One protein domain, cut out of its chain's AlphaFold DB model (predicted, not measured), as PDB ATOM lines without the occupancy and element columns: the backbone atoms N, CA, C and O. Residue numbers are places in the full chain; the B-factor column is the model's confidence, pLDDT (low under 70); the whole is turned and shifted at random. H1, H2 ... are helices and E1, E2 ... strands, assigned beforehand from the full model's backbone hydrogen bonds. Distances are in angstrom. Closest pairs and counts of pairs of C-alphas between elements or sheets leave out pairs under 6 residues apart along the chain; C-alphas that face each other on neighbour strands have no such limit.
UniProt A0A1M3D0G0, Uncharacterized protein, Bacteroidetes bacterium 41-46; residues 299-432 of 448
ATOM      1  N   ILE A 299      13.111 131.686 -53.923       47.50
ATOM      2  CA  ILE A 299      13.429 132.956 -54.585       47.50
ATOM      3  C   ILE A 299      14.951 132.960 -54.714       47.50
ATOM      4  O   ILE A 299      15.635 133.029 -53.697       47.50
ATOM      5  N   ASN A 300      15.496 132.814 -55.924       53.50
ATOM      6  CA  ASN A 300      16.946 132.848 -56.183       53.50
ATOM      7  C   ASN A 300      17.783 131.903 -55.285       53.50
ATOM      8  O   ASN A 300      18.820 132.296 -54.759       53.50
ATOM      9  N   GLY A 301      17.319 130.668 -55.051       61.72
ATOM     10  CA  GLY A 301      18.019 129.690 -54.197       61.72
ATOM     11  C   GLY A 301      17.877 129.911 -52.681       61.72
ATOM     12  O   GLY A 301      18.373 129.096 -51.900       61.72
ATOM     13  N   LEU A 302      17.162 130.954 -52.242       71.88
ATOM     14  CA  LEU A 302      16.832 131.198 -50.835       71.88
ATOM     15  C   LEU A 302      15.535 130.481 -50.444       71.88
ATOM     16  O   LEU A 302      14.534 130.501 -51.162       71.88
ATOM     17  N   TYR A 303      15.551 129.869 -49.266       79.75
ATOM     18  CA  TYR A 303      14.443 129.148 -48.663       79.75
ATOM     19  C   TYR A 303      13.531 130.099 -47.883       79.75
ATOM     20  O   TYR A 303      13.977 130.850 -47.012       79.75
ATOM     21  N   ARG A 304      12.226 130.042 -48.163       79.69
ATOM     22  CA  ARG A 304      11.212 130.755 -47.379       79.69
ATOM     23  C   ARG A 304      10.638 129.809 -46.312       79.69
ATOM     24  O   ARG A 304      10.036 128.807 -46.697       79.69
ATOM     25  N   PRO A 305      10.789 130.113 -45.009       82.75
ATOM     26  CA  PRO A 305      10.254 129.269 -43.942       82.75
ATOM     27  C   PRO A 305       8.731 129.135 -44.017       82.75
ATOM     28  O   PRO A 305       8.049 130.086 -44.412       82.75
ATOM     29  N   LYS A 306       8.191 127.991 -43.573       83.19
ATOM     30  CA  LYS A 306       6.734 127.764 -43.474       83.19
ATOM     31  C   LYS A 306       6.043 128.814 -42.607       83.19
ATOM     32  O   LYS A 306       5.010 129.351 -42.998       83.19
ATOM     33  N   ILE A 307       6.628 129.110 -41.448       81.81
ATOM     34  CA  ILE A 307       6.255 130.236 -40.588       81.81
ATOM     35  C   ILE A 307       7.473 131.142 -40.502       81.81
ATOM     36  O   ILE A 307       8.511 130.732 -39.984       81.81
ATOM     37  N   ASN A 308       7.366 132.341 -41.078       81.69
ATOM     38  CA  ASN A 308       8.490 133.256 -41.218       81.69
ATOM     39  C   ASN A 308       8.601 134.170 -39.984       81.69
ATOM     40  O   ASN A 308       7.723 135.012 -39.803       81.69
ATOM     41  N   PRO A 309       9.662 134.046 -39.163       83.81
ATOM     42  CA  PRO A 309       9.854 134.886 -37.981       83.81
ATOM     43  C   PRO A 309      10.371 136.297 -38.310       83.81
ATOM     44  O   PRO A 309      10.504 137.132 -37.421       83.81
ATOM     45  N   SER A 310      10.705 136.569 -39.577       81.56
ATOM     46  CA  SER A 310      11.207 137.865 -40.028       81.56
ATOM     47  C   SER A 310      10.100 138.927 -40.038       81.56
ATOM     48  O   SER A 310       9.161 138.769 -40.822       81.56
ATOM     49  N   PRO A 311      10.251 140.074 -39.348       70.56
ATOM     50  CA  PRO A 311       9.324 141.208 -39.476       70.56
ATOM     51  C   PRO A 311       9.199 141.731 -40.913       70.56
ATOM     52  O   PRO A 311       8.152 142.229 -41.306       70.56
ATOM     53  N   PHE A 312      10.249 141.580 -41.724       70.50
ATOM     54  CA  PHE A 312      10.261 142.032 -43.122       70.50
ATOM     55  C   PHE A 312       9.903 140.930 -44.138       70.50
ATOM     56  O   PHE A 312       9.983 141.148 -45.342       70.50
ATOM     57  N   GLY A 313       9.552 139.719 -43.684       70.00
ATOM     58  CA  GLY A 313       9.120 138.628 -44.567       70.00
ATOM     59  C   GLY A 313      10.175 138.048 -45.528       70.00
ATOM     60  O   GLY A 313       9.795 137.405 -46.510       70.00
ATOM     61  N   ASN A 314      11.473 138.232 -45.259       76.81
ATOM     62  CA  ASN A 314      12.567 137.804 -46.144       76.81
ATOM     63  C   ASN A 314      12.679 136.278 -46.300       76.81
ATOM     64  O   ASN A 314      12.228 135.515 -45.444       76.81
ATOM     65  N   ALA A 315      13.339 135.834 -47.372       81.31
ATOM     66  CA  ALA A 315      13.823 134.461 -47.522       81.31
ATOM     67  C   ALA A 315      15.279 134.341 -47.030       81.31
ATOM     68  O   ALA A 315      16.003 135.334 -46.986       81.31
ATOM     69  N   PHE A 316      15.705 133.129 -46.667       84.75
ATOM     70  CA  PHE A 316      16.984 132.866 -46.002       84.75
ATOM     71  C   PHE A 316      17.713 131.674 -46.615       84.75
ATOM     72  O   PHE A 316      17.108 130.814 -47.249       84.75
ATOM     73  N   GLU A 317      19.014 131.554 -46.376       84.31
ATOM     74  CA  GLU A 317      19.721 130.316 -46.695       84.31
ATOM     75  C   GLU A 317      19.150 129.146 -45.878       84.31
ATOM     76  O   GLU A 317      18.974 129.248 -44.662       84.31
ATOM     77  N   ARG A 318      18.901 127.996 -46.520       85.62
ATOM     78  CA  ARG A 318      18.275 126.831 -45.861       85.62
ATOM     79  C   ARG A 318      19.015 126.378 -44.597       85.62
ATOM     80  O   ARG A 318      18.366 125.916 -43.663       85.62
ATOM     81  N   ARG A 319      20.349 126.513 -44.557       84.75
ATOM     82  CA  ARG A 319      21.184 126.127 -43.402       84.75
ATOM     83  C   ARG A 319      20.900 126.953 -42.145       84.75
ATOM     84  O   ARG A 319      21.025 126.428 -41.039       84.75
ATOM     85  N   SER A 320      20.503 128.210 -42.326       86.88
ATOM     86  CA  SER A 320      20.238 129.158 -41.243       86.88
ATOM     87  C   SER A 320      18.838 128.984 -40.665       86.88
ATOM     88  O   SER A 320      18.592 129.433 -39.553       86.88
ATOM     89  N   VAL A 321      17.938 128.312 -41.394       91.56
ATOM     90  CA  VAL A 321      16.552 128.058 -40.989       91.56
ATOM     91  C   VAL A 321      16.432 126.684 -40.339       91.56
ATOM     92  O   VAL A 321      16.780 125.672 -40.946       91.56
ATOM     93  N   LYS A 322      15.890 126.644 -39.125       95.00
ATOM     94  CA  LYS A 322      15.471 125.428 -38.427       95.00
ATOM     95  C   LYS A 322      13.968 125.484 -38.228       95.00
ATOM     96  O   LYS A 322      13.465 126.353 -37.522       95.00
ATOM     97  N   GLU A 323      13.250 124.586 -38.883       92.38
ATOM     98  CA  GLU A 323      11.810 124.440 -38.669       92.38
ATOM     99  C   GLU A 323      11.537 123.417 -37.564       92.38
ATOM    100  O   GLU A 323      12.424 122.665 -37.161       92.38
ATOM    101  N   ARG A 324      10.291 123.348 -37.098       91.31
ATOM    102  CA  ARG A 324       9.841 122.463 -36.019       91.31
ATOM    103  C   ARG A 324      10.388 121.033 -36.102       91.31
ATOM    104  O   ARG A 324      10.851 120.505 -35.097       91.31
ATOM    105  N   GLU A 325      10.380 120.410 -37.281       88.94
ATOM    106  CA  GLU A 325      10.921 119.052 -37.469       88.94
ATOM    107  C   GLU A 325      12.437 118.960 -37.239       88.94
ATOM    108  O   GLU A 325      12.915 117.966 -36.694       88.94
ATOM    109  N   ASP A 326      13.184 120.009 -37.594       92.38
ATOM    110  CA  ASP A 326      14.630 120.097 -37.373       92.38
ATOM    111  C   ASP A 326      14.959 120.265 -35.873       92.38
ATOM    112  O   ASP A 326      16.026 119.854 -35.425       92.38
ATOM    113  N   LEU A 327      14.040 120.859 -35.099       93.44
ATOM    114  CA  LEU A 327      14.229 121.250 -33.695       93.44
ATOM    115  C   LEU A 327      13.794 120.188 -32.668       93.44
ATOM    116  O   LEU A 327      14.266 120.212 -31.534       93.44
ATOM    117  N   LYS A 328      12.932 119.229 -33.043       89.31
ATOM    118  CA  LYS A 328      12.339 118.222 -32.124       89.31
ATOM    119  C   LYS A 328      13.347 117.452 -31.276       89.31
ATOM    120  O   LYS A 328      13.049 117.097 -30.139       89.31
ATOM    121  N   ARG A 329      14.537 117.185 -31.811       90.94
ATOM    122  CA  ARG A 329      15.572 116.412 -31.104       90.94
ATOM    123  C   ARG A 329      16.145 117.163 -29.899       90.94
ATOM    124  O   ARG A 329      16.685 116.537 -28.992       90.94
ATOM    125  N   ASP A 330      15.974 118.480 -29.865       93.31
ATOM    126  CA  ASP A 330      16.550 119.376 -28.870       93.31
ATOM    127  C   ASP A 330      15.495 119.994 -27.934       93.31
ATOM    128  O   ASP A 330      15.793 120.938 -27.212       93.31
ATOM    129  N   ASP A 331      14.287 119.416 -27.852       89.00
ATOM    130  CA  ASP A 331      13.166 119.862 -26.990       89.00
ATOM    131  C   ASP A 331      13.439 119.867 -25.476       89.00
ATOM    132  O   ASP A 331      12.562 120.207 -24.675       89.00
ATOM    133  N   HIS A 332      14.626 119.427 -25.075       87.69
ATOM    134  CA  HIS A 332      15.121 119.424 -23.704       87.69
ATOM    135  C   HIS A 332      16.069 120.598 -23.410       87.69
ATOM    136  O   HIS A 332      16.464 120.752 -22.259       87.69
ATOM    137  N   LYS A 333      16.437 121.398 -24.420       89.88
ATOM    138  CA  LYS A 333      17.351 122.540 -24.304       89.88
ATOM    139  C   LYS A 333      16.592 123.863 -24.305       89.88
ATOM    140  O   LYS A 333      15.567 124.007 -24.983       89.88
ATOM    141  N   SER A 334      17.156 124.856 -23.622       91.06
ATOM    142  CA  SER A 334      16.782 126.252 -23.864       91.06
ATOM    143  C   SER A 334      17.233 126.702 -25.258       91.06
ATOM    144  O   SER A 334      18.135 126.114 -25.868       91.06
ATOM    145  N   VAL A 335      16.629 127.772 -25.774       92.12
ATOM    146  CA  VAL A 335      17.050 128.366 -27.047       92.12
ATOM    147  C   VAL A 335      18.502 128.844 -26.961       92.12
ATOM    148  O   VAL A 335      19.270 128.626 -27.897       92.12
ATOM    149  N   LEU A 336      18.910 129.424 -25.827       91.88
ATOM    150  CA  LEU A 336      20.293 129.849 -25.594       91.88
ATOM    151  C   LEU A 336      21.277 128.674 -25.699       91.88
ATOM    152  O   LEU A 336      22.243 128.746 -26.460       91.88
ATOM    153  N   GLU A 337      21.017 127.579 -24.979       93.38
ATOM    154  CA  GLU A 337      21.859 126.374 -24.994       93.38
ATOM    155  C   GLU A 337      21.948 125.757 -26.389       93.38
ATOM    156  O   GLU A 337      23.032 125.383 -26.841       93.38
ATOM    157  N   TYR A 338      20.819 125.677 -27.098       95.62
ATOM    158  CA  TYR A 338      20.790 125.175 -28.465       95.62
ATOM    159  C   TYR A 338      21.654 126.022 -29.397       95.62
ATOM    160  O   TYR A 338      22.430 125.467 -30.180       95.62
ATOM    161  N   ILE A 339      21.545 127.352 -29.320       93.81
ATOM    162  CA  ILE A 339      22.306 128.243 -30.197       93.81
ATOM    163  C   ILE A 339      23.802 128.113 -29.913       93.81
ATOM    164  O   ILE A 339      24.581 127.918 -30.842       93.81
ATOM    165  N   VAL A 340      24.209 128.146 -28.643       93.31
ATOM    166  CA  VAL A 340      25.624 128.011 -28.267       93.31
ATOM    167  C   VAL A 340      26.197 126.656 -28.699       93.31
ATOM    168  O   VAL A 340      27.335 126.597 -29.160       93.31
ATOM    169  N   ALA A 341      25.411 125.577 -28.616       92.88
ATOM    170  CA  ALA A 341      25.848 124.242 -29.021       92.88
ATOM    171  C   ALA A 341      25.976 124.067 -30.547       92.88
ATOM    172  O   ALA A 341      26.825 123.303 -31.001       92.88
ATOM    173  N   ASN A 342      25.139 124.745 -31.339       93.12
ATOM    174  CA  ASN A 342      25.043 124.519 -32.788       93.12
ATOM    175  C   ASN A 342      25.671 125.628 -33.647       93.12
ATOM    176  O   ASN A 342      25.928 125.408 -34.831       93.12
ATOM    177  N   TYR A 343      25.931 126.809 -33.079       91.50
ATOM    178  CA  TYR A 343      26.439 127.975 -33.803       91.50
ATOM    179  C   TYR A 343      27.716 128.508 -33.132       91.50
ATOM    180  O   TYR A 343      27.654 129.435 -32.322       91.50
ATOM    181  N   PRO A 344      28.904 127.992 -33.512       86.50
ATOM    182  CA  PRO A 344      30.182 128.325 -32.867       86.50
ATOM    183  C   PRO A 344      30.543 129.814 -32.890       86.50
ATOM    184  O   PRO A 344      31.358 130.271 -32.092       86.50
ATOM    185  N   SER A 345      29.955 130.580 -33.814       85.81
ATOM    186  CA  SER A 345      30.120 132.033 -33.914       85.81
ATOM    187  C   SER A 345      29.499 132.808 -32.750       85.81
ATOM    188  O   SER A 345      29.777 134.003 -32.627       85.81
ATOM    189  N   PHE A 346      28.704 132.157 -31.900       89.44
ATOM    190  CA  PHE A 346      28.155 132.741 -30.684       89.44
ATOM    191  C   PHE A 346      28.713 132.081 -29.427       89.44
ATOM    192  O   PHE A 346      29.273 130.984 -29.449       89.44
ATOM    193  N   PHE A 347      28.567 132.788 -28.316       89.12
ATOM    194  CA  PHE A 347      28.829 132.294 -26.977       89.12
ATOM    195  C   PHE A 347      27.862 132.960 -25.996       89.12
ATOM    196  O   PHE A 347      27.332 134.036 -26.276       89.12
ATOM    197  N   ALA A 348      27.628 132.315 -24.858       87.38
ATOM    198  CA  ALA A 348      26.863 132.903 -23.768       87.38
ATOM    199  C   ALA A 348      27.805 133.486 -22.707       87.38
ATOM    200  O   ALA A 348      28.826 132.877 -22.382       87.38
ATOM    201  N   PHE A 349      27.453 134.645 -22.156       82.94
ATOM    202  CA  PHE A 349      28.109 135.244 -20.993       82.94
ATOM    203  C   PHE A 349      27.048 135.941 -20.139       82.94
ATOM    204  O   PHE A 349      26.193 136.628 -20.685       82.94
ATOM    205  N   ASN A 350      27.054 135.733 -18.819       78.50
ATOM    206  CA  ASN A 350      26.002 136.225 -17.916       78.50
ATOM    207  C   ASN A 350      24.576 135.976 -18.448       78.50
ATOM    208  O   ASN A 350      23.735 136.863 -18.391       78.50
ATOM    209  N   ASP A 351      24.325 134.790 -19.012       79.94
ATOM    210  CA  ASP A 351      23.040 134.388 -19.605       79.94
ATOM    211  C   ASP A 351      22.584 135.152 -20.870       79.94
ATOM    212  O   ASP A 351      21.518 134.853 -21.411       79.94
ATOM    213  N   TYR A 352      23.403 136.061 -21.407       81.69
ATOM    214  CA  TYR A 352      23.160 136.752 -22.677       81.69
ATOM    215  C   TYR A 352      23.940 136.118 -23.828       81.69
ATOM    216  O   TYR A 352      25.045 135.599 -23.645       81.69
ATOM    217  N   LEU A 353      23.381 136.194 -25.039       86.50
ATOM    218  CA  LEU A 353      24.011 135.688 -26.256       86.50
ATOM    219  C   LEU A 353      24.847 136.776 -26.943       86.50
ATOM    220  O   LEU A 353      24.328 137.791 -27.416       86.50
ATOM    221  N   TYR A 354      26.134 136.502 -27.113       85.69
ATOM    222  CA  TYR A 354      27.081 137.382 -27.789       85.69
ATOM    223  C   TYR A 354      27.661 136.715 -29.027       85.69
ATOM    224  O   TYR A 354      27.871 135.501 -29.067       85.69
ATOM    225  N   SER A 355      27.991 137.520 -30.034       85.25
ATOM    226  CA  SER A 355      28.781 137.043 -31.167       85.25
ATOM    227  C   SER A 355      30.271 137.167 -30.887       85.25
ATOM    228  O   SER A 355      30.758 138.223 -30.486       85.25
ATOM    229  N   ARG A 356      31.033 136.118 -31.214       79.12
ATOM    230  CA  ARG A 356      32.505 136.123 -31.166       79.12
ATOM    231  C   ARG A 356      33.135 137.165 -32.091       79.12
ATOM    232  O   ARG A 356      34.280 137.543 -31.880       79.12
ATOM    233  N   ARG A 357      32.406 137.629 -33.115       70.50
ATOM    234  CA  ARG A 357      32.864 138.695 -34.024       70.50
ATOM    235  C   ARG A 357      32.683 140.099 -33.452       70.50
ATOM    236  O   ARG A 357      33.200 141.052 -34.021       70.50
ATOM    237  N   SER A 358      31.979 140.233 -32.332       62.62
ATOM    238  CA  SER A 358      31.675 141.522 -31.733       62.62
ATOM    239  C   SER A 358      32.733 141.938 -30.711       62.62
ATOM    240  O   SER A 358      32.435 142.047 -29.527       62.62
ATOM    241  N   ILE A 359      33.968 142.167 -31.154       57.81
ATOM    242  CA  ILE A 359      34.997 142.794 -30.315       57.81
ATOM    243  C   ILE A 359      34.921 144.300 -30.549       57.81
ATOM    244  O   ILE A 359      35.233 144.765 -31.644       57.81
ATOM    245  N   THR A 360      34.532 145.072 -29.534       54.69
ATOM    246  CA  THR A 360      34.832 146.510 -29.530       54.69
ATOM    247  C   THR A 360      36.180 146.728 -28.845       54.69
ATOM    248  O   THR A 360      36.519 146.080 -27.851       54.69
ATOM    249  N   THR A 361      37.009 147.596 -29.421       47.09
ATOM    250  CA  THR A 361      38.312 147.961 -28.861       47.09
ATOM    251  C   THR A 361      38.129 148.632 -27.501       47.09
ATOM    252  O   THR A 361      37.535 149.701 -27.436       47.09
ATOM    253  N   LYS A 362      38.660 147.989 -26.450       47.19
ATOM    254  CA  LYS A 362      38.921 148.492 -25.086       47.19
ATOM    255  C   LYS A 362      37.898 149.507 -24.547       47.19
ATOM    256  O   LYS A 362      38.054 150.712 -24.724       47.19
ATOM    257  N   GLY A 363      36.938 149.021 -23.760       47.47
ATOM    258  CA  GLY A 363      36.250 149.874 -22.791       47.47
ATOM    259  C   GLY A 363      37.238 150.437 -21.760       47.47
ATOM    260  O   GLY A 363      38.255 149.805 -21.445       47.47
ATOM    261  N   SER A 364      36.950 151.633 -21.242       46.19
ATOM    262  CA  SER A 364      37.689 152.225 -20.121       46.19
ATOM    263  C   SER A 364      37.655 151.253 -18.935       46.19
ATOM    264  O   SER A 364      36.584 150.964 -18.411       46.19
ATOM    265  N   GLY A 365      38.807 150.676 -18.575       56.56
ATOM    266  CA  GLY A 365      38.929 149.670 -17.508       56.56
ATOM    267  C   GLY A 365      39.412 148.278 -17.940       56.56
ATOM    268  O   GLY A 365      39.527 147.396 -17.097       56.56
ATOM    269  N   GLY A 366      39.717 148.047 -19.223       51.78
ATOM    270  CA  GLY A 366      40.404 146.819 -19.668       51.78
ATOM    271  C   GLY A 366      39.531 145.561 -19.777       51.78
ATOM    272  O   GLY A 366      40.041 144.512 -20.169       51.78
ATOM    273  N   SER A 367      38.226 145.657 -19.507       53.00
ATOM    274  CA  SER A 367      37.271 144.576 -19.777       53.00
ATOM    275  C   SER A 367      36.828 144.585 -21.251       53.00
ATOM    276  O   SER A 367      36.531 145.657 -21.788       53.00
ATOM    277  N   PRO A 368      36.774 143.424 -21.932       56.75
ATOM    278  CA  PRO A 368      36.209 143.326 -23.275       56.75
ATOM    279  C   PRO A 368      34.734 143.748 -23.272       56.75
ATOM    280  O   PRO A 368      33.955 143.246 -22.464       56.75
ATOM    281  N   SER A 369      34.344 144.645 -24.180       59.38
ATOM    282  CA  SER A 369      32.939 144.996 -24.408       59.38
ATOM    283  C   SER A 369      32.438 144.281 -25.665       59.38
ATOM    284  O   SER A 369      32.989 144.451 -26.760       59.38
ATOM    285  N   TYR A 370      31.414 143.445 -25.484       66.81
ATOM    286  CA  TYR A 370      30.785 142.646 -26.530       66.81
ATOM    287  C   TYR A 370      29.420 143.243 -26.880       66.81
ATOM    288  O   TYR A 370      28.625 143.507 -25.978       66.81
ATOM    289  N   ASN A 371      29.096 143.401 -28.169       69.81
ATOM    290  CA  ASN A 371      27.726 143.768 -28.532       69.81
ATOM    291  C   ASN A 371      26.844 142.524 -28.421       69.81
ATOM    292  O   ASN A 371      27.189 141.447 -28.929       69.81
ATOM    293  N   LYS A 372      25.691 142.701 -27.779       75.12
ATOM    294  CA  LYS A 372      24.652 141.681 -27.686       75.12
ATOM    295  C   LYS A 372      24.088 141.366 -29.072       75.12
ATOM    296  O   LYS A 372      24.032 142.218 -29.960       75.12
ATOM    297  N   THR A 373      23.673 140.119 -29.247       83.00
ATOM    298  CA  THR A 373      22.986 139.677 -30.465       83.00
ATOM    299  C   THR A 373      21.575 140.261 -30.479       83.00
ATOM    300  O   THR A 373      20.887 140.203 -29.465       83.00
ATOM    301  N   ILE A 374      21.111 140.800 -31.612       85.81
ATOM    302  CA  ILE A 374      19.714 141.254 -31.704       85.81
ATOM    303  C   ILE A 374      18.802 140.032 -31.775       85.81
ATOM    304  O   ILE A 374      19.046 139.119 -32.561       85.81
ATOM    305  N   ILE A 375      17.725 140.027 -31.000       88.25
ATOM    306  CA  ILE A 375      16.754 138.935 -30.984       88.25
ATOM    307  C   ILE A 375      15.410 139.466 -31.479       88.25
ATOM    308  O   ILE A 375      15.017 140.579 -31.141       88.25
ATOM    309  N   TYR A 376      14.707 138.677 -32.285       87.38
ATOM    310  CA  TYR A 376      13.309 138.882 -32.633       87.38
ATOM    311  C   TYR A 376      12.500 137.651 -32.244       87.38
ATOM    312  O   TYR A 376      12.905 136.526 -32.543       87.38
ATOM    313  N   VAL A 377      11.337 137.869 -31.642       85.50
ATOM    314  CA  VAL A 377      10.360 136.825 -31.320       85.50
ATOM    315  C   VAL A 377       9.026 137.218 -31.942       85.50
ATOM    316  O   VAL A 377       8.529 138.310 -31.698       85.50
ATOM    317  N   ASP A 378       8.491 136.357 -32.805       81.56
ATOM    318  CA  ASP A 378       7.262 136.566 -33.579       81.56
ATOM    319  C   ASP A 378       7.212 137.924 -34.303       81.56
ATOM    320  O   ASP A 378       6.182 138.590 -34.377       81.56
ATOM    321  N   GLY A 379       8.357 138.331 -34.864       75.56
ATOM    322  CA  GLY A 379       8.517 139.595 -35.586       75.56
ATOM    323  C   GLY A 379       8.795 140.812 -34.697       75.56
ATOM    324  O   GLY A 379       9.071 141.888 -35.221       75.56
ATOM    325  N   VAL A 380       8.795 140.665 -33.372       74.75
ATOM    326  CA  VAL A 380       9.037 141.760 -32.420       74.75
ATOM    327  C   VAL A 380      10.493 141.754 -31.967       74.75
ATOM    328  O   VAL A 380      10.993 140.718 -31.535       74.75
ATOM    329  N   ARG A 381      11.180 142.901 -32.051       79.69
ATOM    330  CA  ARG A 381      12.561 143.045 -31.563       79.69
ATOM    331  C   ARG A 381      12.587 142.994 -30.036       79.69
ATOM    332  O   ARG A 381      11.857 143.731 -29.386       79.69
ATOM    333  N   TYR A 382      13.471 142.178 -29.483       75.31
ATOM    334  CA  TYR A 382      13.748 142.093 -28.057       75.31
ATOM    335  C   TYR A 382      14.940 142.995 -27.710       75.31
ATOM    336  O   TYR A 382      16.006 142.875 -28.324       75.31
ATOM    337  N   ASN A 383      14.757 143.899 -26.748       67.62
ATOM    338  CA  ASN A 383      15.830 144.733 -26.208       67.62
ATOM    339  C   ASN A 383      16.285 144.133 -24.870       67.62
ATOM    340  O   ASN A 383      15.583 144.221 -23.873       67.62
ATOM    341  N   ASP A 384      17.467 143.519 -24.864       61.03
ATOM    342  CA  ASP A 384      18.069 142.862 -23.690       61.03
ATOM    343  C   ASP A 384      18.686 143.852 -22.679       61.03
ATOM    344  O   ASP A 384      19.365 143.432 -21.742       61.03
ATOM    345  N   ASP A 385      18.571 145.163 -22.899       57.25
ATOM    346  CA  ASP A 385      19.308 146.166 -22.118       57.25
ATOM    347  C   ASP A 385      18.639 146.520 -20.778       57.25
ATOM    348  O   ASP A 385      19.346 146.953 -19.874       57.25
ATOM    349  N   ASP A 386      17.351 146.193 -20.602       47.81
ATOM    350  CA  ASP A 386      16.543 146.588 -19.432       47.81
ATOM    351  C   ASP A 386      15.875 145.408 -18.690       47.81
ATOM    352  O   ASP A 386      14.946 145.606 -17.908       47.81
ATOM    353  N   LEU A 387      16.292 144.160 -18.939       53.75
ATOM    354  CA  LEU A 387      15.554 142.977 -18.476       53.75
ATOM    355  C   LEU A 387      16.331 142.153 -17.448       53.75
ATOM    356  O   LEU A 387      17.441 141.697 -17.703       53.75
ATOM    357  N   GLU A 388      15.703 141.886 -16.300       55.06
ATOM    358  CA  GLU A 388      16.229 140.982 -15.261       55.06
ATOM    359  C   GLU A 388      16.355 139.521 -15.750       55.06
ATOM    360  O   GLU A 388      17.087 138.726 -15.160       55.06
ATOM    361  N   PHE A 389      15.670 139.165 -16.848       57.28
ATOM    362  CA  PHE A 389      15.604 137.810 -17.401       57.28
ATOM    363  C   PHE A 389      15.912 137.784 -18.913       57.28
ATOM    364  O   PHE A 389      15.117 138.285 -19.715       57.28
ATOM    365  N   PRO A 390      17.014 137.140 -19.342       69.31
ATOM    366  CA  PRO A 390      17.366 137.033 -20.761       69.31
ATOM    367  C   PRO A 390      16.383 136.162 -21.557       69.31
ATOM    368  O   PRO A 390      16.132 135.004 -21.196       69.31
ATOM    369  N   ALA A 391      15.880 136.681 -22.688       68.88
ATOM    370  CA  ALA A 391      14.848 136.041 -23.525       68.88
ATOM    371  C   ALA A 391      15.145 134.571 -23.842       68.88
ATOM    372  O   ALA A 391      14.299 133.686 -23.706       68.88
ATOM    373  N   LEU A 392      16.374 134.314 -24.294       81.19
ATOM    374  CA  LEU A 392      16.759 133.022 -24.855       81.19
ATOM    375  C   LEU A 392      16.973 131.948 -23.786       81.19
ATOM    376  O   LEU A 392      16.856 130.762 -24.092       81.19
ATOM    377  N   LYS A 393      17.281 132.348 -22.547       80.62
ATOM    378  CA  LYS A 393      17.390 131.427 -21.410       80.62
ATOM    379  C   LYS A 393      16.008 131.022 -20.895       80.62
ATOM    380  O   LYS A 393      15.818 129.884 -20.479       80.62
ATOM    381  N   GLY A 394      15.041 131.941 -20.940       76.25
ATOM    382  CA  GLY A 394      13.662 131.683 -20.517       76.25
ATOM    383  C   GLY A 394      12.856 130.798 -21.476       76.25
ATOM    384  O   GLY A 394      11.878 130.176 -21.050       76.25
ATOM    385  N   MET A 395      13.269 130.724 -22.746       83.69
ATOM    386  CA  MET A 395      12.561 130.032 -23.823       83.69
ATOM    387  C   MET A 395      13.128 128.633 -24.091       83.69
ATOM    388  O   MET A 395      14.337 128.470 -24.248       83.69
ATOM    389  N   ASP A 396      12.252 127.631 -24.213       87.62
ATOM    390  CA  ASP A 396      12.640 126.267 -24.592       87.62
ATOM    391  C   ASP A 396      12.524 126.059 -26.100       87.62
ATOM    392  O   ASP A 396      11.590 126.545 -26.740       87.62
ATOM    393  N   ILE A 397      13.404 125.228 -26.665       92.56
ATOM    394  CA  ILE A 397      13.312 124.814 -28.073       92.56
ATOM    395  C   ILE A 397      11.966 124.156 -28.390       92.56
ATOM    396  O   ILE A 397      11.469 124.275 -29.509       92.56
ATOM    397  N   ARG A 398      11.332 123.521 -27.402       87.06
ATOM    398  CA  ARG A 398      10.004 122.909 -27.530       87.06
ATOM    399  C   ARG A 398       8.904 123.886 -27.941       87.06
ATOM    400  O   ARG A 398       7.955 123.466 -28.605       87.06
ATOM    401  N   ASP A 399       9.031 125.153 -27.558       86.81
ATOM    402  CA  ASP A 399       8.031 126.196 -27.807       86.81
ATOM    403  C   ASP A 399       8.289 126.955 -29.122       86.81
ATOM    404  O   ASP A 399       7.494 127.806 -29.513       86.81
ATOM    405  N   VAL A 400       9.368 126.633 -29.843       90.88
ATOM    406  CA  VAL A 400       9.769 127.316 -31.083       90.88
ATOM    407  C   VAL A 400       9.226 126.592 -32.318       90.88
ATOM    408  O   VAL A 400       9.467 125.409 -32.514       90.88
ATOM    409  N   GLU A 401       8.509 127.282 -33.197       90.88
ATOM    410  CA  GLU A 401       8.074 126.743 -34.495       90.88
ATOM    411  C   GLU A 401       9.169 126.891 -35.561       90.88
ATOM    412  O   GLU A 401       9.450 125.950 -36.306       90.88
ATOM    413  N   THR A 402       9.807 128.062 -35.612       93.12
ATOM    414  CA  THR A 402      10.899 128.365 -36.543       93.12
ATOM    415  C   THR A 402      11.985 129.142 -35.813       93.12
ATOM    416  O   THR A 402      11.700 130.172 -35.206       93.12
ATOM    417  N   LEU A 403      13.232 128.686 -35.918       95.75
ATOM    418  CA  LEU A 403      14.422 129.383 -35.437       95.75
ATOM    419  C   LEU A 403      15.317 129.735 -36.626       95.75
ATOM    420  O   LEU A 403      15.645 128.872 -37.441       95.75
ATOM    421  N   ILE A 404      15.737 130.991 -36.716       94.62
ATOM    422  CA  ILE A 404      16.716 131.454 -37.697       94.62
ATOM    423  C   ILE A 404      17.837 132.165 -36.963       94.62
ATOM    424  O   ILE A 404      17.590 133.085 -36.189       94.62
ATOM    425  N   VAL A 405      19.070 131.753 -37.224       93.62
ATOM    426  CA  VAL A 405      20.257 132.372 -36.632       93.62
ATOM    427  C   VAL A 405      21.120 132.928 -37.759       93.62
ATOM    428  O   VAL A 405      21.558 132.187 -38.638       93.62
ATOM    429  N   LEU A 406      21.319 134.244 -37.744       90.38
ATOM    430  CA  LEU A 406      22.050 135.006 -38.752       90.38
ATOM    431  C   LEU A 406      23.378 135.475 -38.175       90.38
ATOM    432  O   LEU A 406      23.426 136.085 -37.104       90.38
ATOM    433  N   ASN A 407      24.462 135.228 -38.906       85.38
ATOM    434  CA  ASN A 407      25.806 135.497 -38.423       85.38
ATOM    435  C   ASN A 407      26.363 136.769 -39.058       85.38
ATOM    436  O   ASN A 407      26.583 136.826 -40.263       85.38
ATOM    437  N   GLY A 408      26.781 137.734 -38.236       74.00
ATOM    438  CA  GLY A 408      27.500 138.920 -38.717       74.00
ATOM    439  C   GLY A 408      26.737 139.680 -39.804       74.00
ATOM    440  O   GLY A 408      25.642 140.166 -39.542       74.00
ATOM    441  N   ASN A 409      27.298 139.736 -41.017       68.12
ATOM    442  CA  ASN A 409      26.732 140.461 -42.161       68.12
ATOM    443  C   ASN A 409      25.344 139.962 -42.595       68.12
ATOM    444  O   ASN A 409      24.576 140.751 -43.142       68.12
ATOM    445  N   ASP A 410      24.977 138.714 -42.294       75.56
ATOM    446  CA  ASP A 410      23.626 138.200 -42.570       75.56
ATOM    447  C   ASP A 410      22.547 138.972 -41.780       75.56
ATOM    448  O   ASP A 410      21.370 138.967 -42.134       75.56
ATOM    449  N   GLY A 411      22.948 139.658 -40.704       72.50
ATOM    450  CA  GLY A 411      22.104 140.498 -39.859       72.50
ATOM    451  C   GLY A 411      21.966 141.956 -40.308       72.50
ATOM    452  O   GLY A 411      21.279 142.723 -39.630       72.50
ATOM    453  N   LEU A 412      22.586 142.364 -41.425       68.19
ATOM    454  CA  LEU A 412      22.691 143.777 -41.821       68.19
ATOM    455  C   LEU A 412      21.326 144.462 -41.980       68.19
ATOM    456  O   LEU A 412      21.157 145.606 -41.560       68.19
ATOM    457  N   LEU A 413      20.332 143.750 -42.517       68.00
ATOM    458  CA  LEU A 413      18.961 144.257 -42.670       68.00
ATOM    459  C   LEU A 413      18.321 144.653 -41.328       68.00
ATOM    460  O   LEU A 413      17.503 145.563 -41.262       68.00
ATOM    461  N   TYR A 414      18.738 144.001 -40.247       75.88
ATOM    462  CA  TYR A 414      18.288 144.269 -38.883       75.88
ATOM    463  C   TYR A 414      19.193 145.272 -38.160       75.88
ATOM    464  O   TYR A 414      19.086 145.421 -36.944       75.88
ATOM    465  N   LYS A 415      20.091 145.946 -38.894       72.94
ATOM    466  CA  LYS A 415      21.087 146.894 -38.378       72.94
ATOM    467  C   LYS A 415      22.034 146.272 -37.341       72.94
ATOM    468  O   LYS A 415      22.477 146.955 -36.423       72.94
ATOM    469  N   SER A 416      22.357 144.984 -37.494       76.62
ATOM    470  CA  SER A 416      23.300 144.272 -36.625       76.62
ATOM    471  C   SER A 416      24.445 143.662 -37.419       76.62
ATOM    472  O   SER A 416      24.221 142.872 -38.333       76.62
ATOM    473  N   LEU A 417      25.677 143.969 -37.009       68.56
ATOM    474  CA  LEU A 417      26.891 143.251 -37.424       68.56
ATOM    475  C   LEU A 417      27.296 142.163 -36.417       68.56
ATOM    476  O   LEU A 417      28.236 141.409 -36.658       68.56
ATOM    477  N   SER A 418      26.578 142.058 -35.299       74.25
ATOM    478  CA  SER A 418      26.834 141.094 -34.222       74.25
ATOM    479  C   SER A 418      25.888 139.895 -34.294       74.25
ATOM    480  O   SER A 418      25.779 139.124 -33.349       74.25
ATOM    481  N   GLY A 419      25.231 139.707 -35.442       84.56
ATOM    482  CA  GLY A 419      24.271 138.637 -35.676       84.56
ATOM    483  C   GLY A 419      22.862 138.955 -35.179       84.56
ATOM    484  O   GLY A 419      22.621 139.962 -34.501       84.56
ATOM    485  N   VAL A 420      21.925 138.101 -35.584       88.94
ATOM    486  CA  VAL A 420      20.496 138.226 -35.282       88.94
ATOM    487  C   VAL A 420      19.904 136.842 -35.054       88.94
ATOM    488  O   VAL A 420      20.173 135.922 -35.824       88.94
ATOM    489  N   VAL A 421      19.063 136.698 -34.038       92.75
ATOM    490  CA  VAL A 421      18.243 135.503 -33.813       92.75
ATOM    491  C   VAL A 421      16.794 135.865 -34.107       92.75
ATOM    492  O   VAL A 421      16.287 136.830 -33.552       92.75
ATOM    493  N   LEU A 422      16.123 135.116 -34.976       93.00
ATOM    494  CA  LEU A 422      14.701 135.276 -35.279       93.00
ATOM    495  C   LEU A 422      13.965 134.014 -34.843       93.00
ATOM    496  O   LEU A 422      14.340 132.906 -35.228       93.00
ATOM    497  N   ILE A 423      12.905 134.184 -34.073       92.25
ATOM    498  CA  ILE A 423      12.138 133.095 -33.483       92.25
ATOM    499  C   ILE A 423      10.678 133.297 -33.847       92.25
ATOM    500  O   ILE A 423      10.174 134.411 -33.757       92.25
ATOM    501  N   SER A 424       9.987 132.235 -34.243       89.19
ATOM    502  CA  SER A 424       8.528 132.197 -34.190       89.19
ATOM    503  C   SER A 424       8.096 131.104 -33.235       89.19
ATOM    504  O   SER A 424       8.678 130.018 -33.250       89.19
ATOM    505  N   THR A 425       7.112 131.394 -32.393       86.88
ATOM    506  CA  THR A 425       6.622 130.458 -31.380       86.88
ATOM    507  C   THR A 425       5.562 129.515 -31.945       86.88
ATOM    508  O   THR A 425       4.874 129.798 -32.933       86.88
ATOM    509  N   ARG A 426       5.423 128.346 -31.318       85.00
ATOM    510  CA  ARG A 426       4.368 127.388 -31.650       85.00
ATOM    511  C   ARG A 426       3.010 127.978 -31.303       85.00
ATOM    512  O   ARG A 426       2.750 128.361 -30.166       85.00
ATOM    513  N   ARG A 427       2.102 127.957 -32.276       71.06
ATOM    514  CA  ARG A 427       0.681 128.250 -32.061       71.06
ATOM    515  C   ARG A 427      -0.074 126.943 -31.884       71.06
ATOM    516  O   ARG A 427       0.187 125.976 -32.597       71.06
ATOM    517  N   TYR A 428      -1.021 126.912 -30.952       48.75
ATOM    518  CA  TYR A 428      -1.886 125.750 -30.769       48.75
ATOM    519  C   TYR A 428      -2.675 125.462 -32.060       48.75
ATOM    520  O   TYR A 428      -3.410 126.322 -32.545       48.75
ATOM    521  N   ARG A 429      -2.515 124.255 -32.618       49.81
ATOM    522  CA  ARG A 429      -3.317 123.727 -33.731       49.81
ATOM    523  C   ARG A 429      -4.150 122.545 -33.216       49.81
ATOM    524  O   ARG A 429      -3.569 121.630 -32.626       49.81
ATOM    525  N   PRO A 430      -5.480 122.524 -33.414       38.97
ATOM    526  CA  PRO A 430      -6.298 121.366 -33.058       38.97
ATOM    527  C   PRO A 430      -5.794 120.115 -33.798       38.97
ATOM    528  O   PRO A 430      -5.708 120.128 -35.023       38.97
ATOM    529  N   GLY A 431      -5.429 119.059 -33.061       45.19
ATOM    530  CA  GLY A 431      -4.913 117.793 -33.612       45.19
ATOM    531  C   GLY A 431      -3.416 117.521 -33.393       45.19
ATOM    532  O   GLY A 431      -2.960 116.422 -33.696       45.19
ATOM    533  N   ASP A 432      -2.654 118.467 -32.833       43.81
ATOM    534  CA  ASP A 432      -1.222 118.282 -32.549       43.81
ATOM    535  C   ASP A 432      -1.036 117.446 -31.261       43.81
ATOM    536  O   ASP A 432      -1.221 117.929 -30.142       43.81
TER     537      ASP A 432
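What this domain is: This is residues 299 to 432 of the 448 residues of an uncharacterized protein of Bacteroidetes bacterium 41-46 (UniProt A0A1M3D0G0). What shape is this? A twisted five-strand sheet, E1 E7 E8 E5 E6, is the core; its E5 is run into by E4 of a small second sheet, E2 E3 E4, whose E3 and E4 hairpin is an arm with residues 362 to 367 sticking out. H2 packs over E2, H3 touches H2, H1 sits beside the large sheet, and H4 packs on it. What is it made of? The printed part has 134 residues with four named helices and eight named strands, in the order E1 H1 H2 E2 E3 E4 E5 E6 H3 E7 H4 E8, mixed in class, with under half of the residues in named elements. The large sheet is mixed, the small one antiparallel; the whole is compact, radius of gyration of the C-alphas 15.1 A, spanning 56 by 35 by 24 A.

Where its parts are: Where are the strands? The large sheet has E1, residues 321 to 323, E7, 400 to 406, 16.4 A, E8, 420 to 425, 16.4 A, E5, 374 to 377, and E6, 380 to 382. The small one has E2, 346 to 349, E3, 352 to 360, 16.7 A, and E4, 369 to 372. C-alpha 321 is at (16.552, 128.058, -40.989) and C-alpha 425 at (6.622, 130.458, -31.380). Where are the helices? H1 is residues 324 to 330, H2 335 to 342, H3 391 to 394 and H4 408 to 414.

How they stand to each other: How do the strands pair? E7 is antiparallel to E1, N 322 and O 403 being 2.8 A apart, and to E8, N 404 and O 422 2.8 A; E8 and E5 are parallel, N 421 and O 374 2.8 A, and E5 and E6 form a hairpin, N 377 and O 380 2.9 A. E6, H3, E7 is a split strand-helix-strand unit, two strands running the same way with E8 and E5 between them, its crossover right-handed. E2 E3 E4 is a meander, each strand the antiparallel neighbour of the one before, with N 347 and O 354 at 2.9 A and N 360 and O 369 at 3.2 A; E3 bends by 93 degrees at residue 357. Where are the helices? H2 is over E2 at a height of 7.4 A, closest C-alphas Val 340 and Phe 347, 5.5 A, and touches H3, closest C-alphas Leu 336 and Leu 392, 4.8 A. H1 is at the large sheet's level, closest C-alphas Arg 324 and Glu 401 of E7, 4.9 A; H4 is on that sheet at a height of 6.4 A, closest C-alphas Gly 411 and Val 420 of E8, 5.4 A. How are helix backbones formed? In H2 every O i to N i+4 pair is within hydrogen-bond range; H1 has 1 of 3, with 2 of 4 O i to N i+3 pairs, H4 0 of 3, with 3 of 4, and H3 is too short for an i+4 pair.

The domain as a whole: How far does it reach? The two C-alphas farthest apart, of Gly 365 and Gly 431, are 56.5 A apart. Are there cuts or long links? The printed part has no cut and no long link. Where is confidence low? Among the 35 residues under 70 are 358 to 371 and 383 to 391.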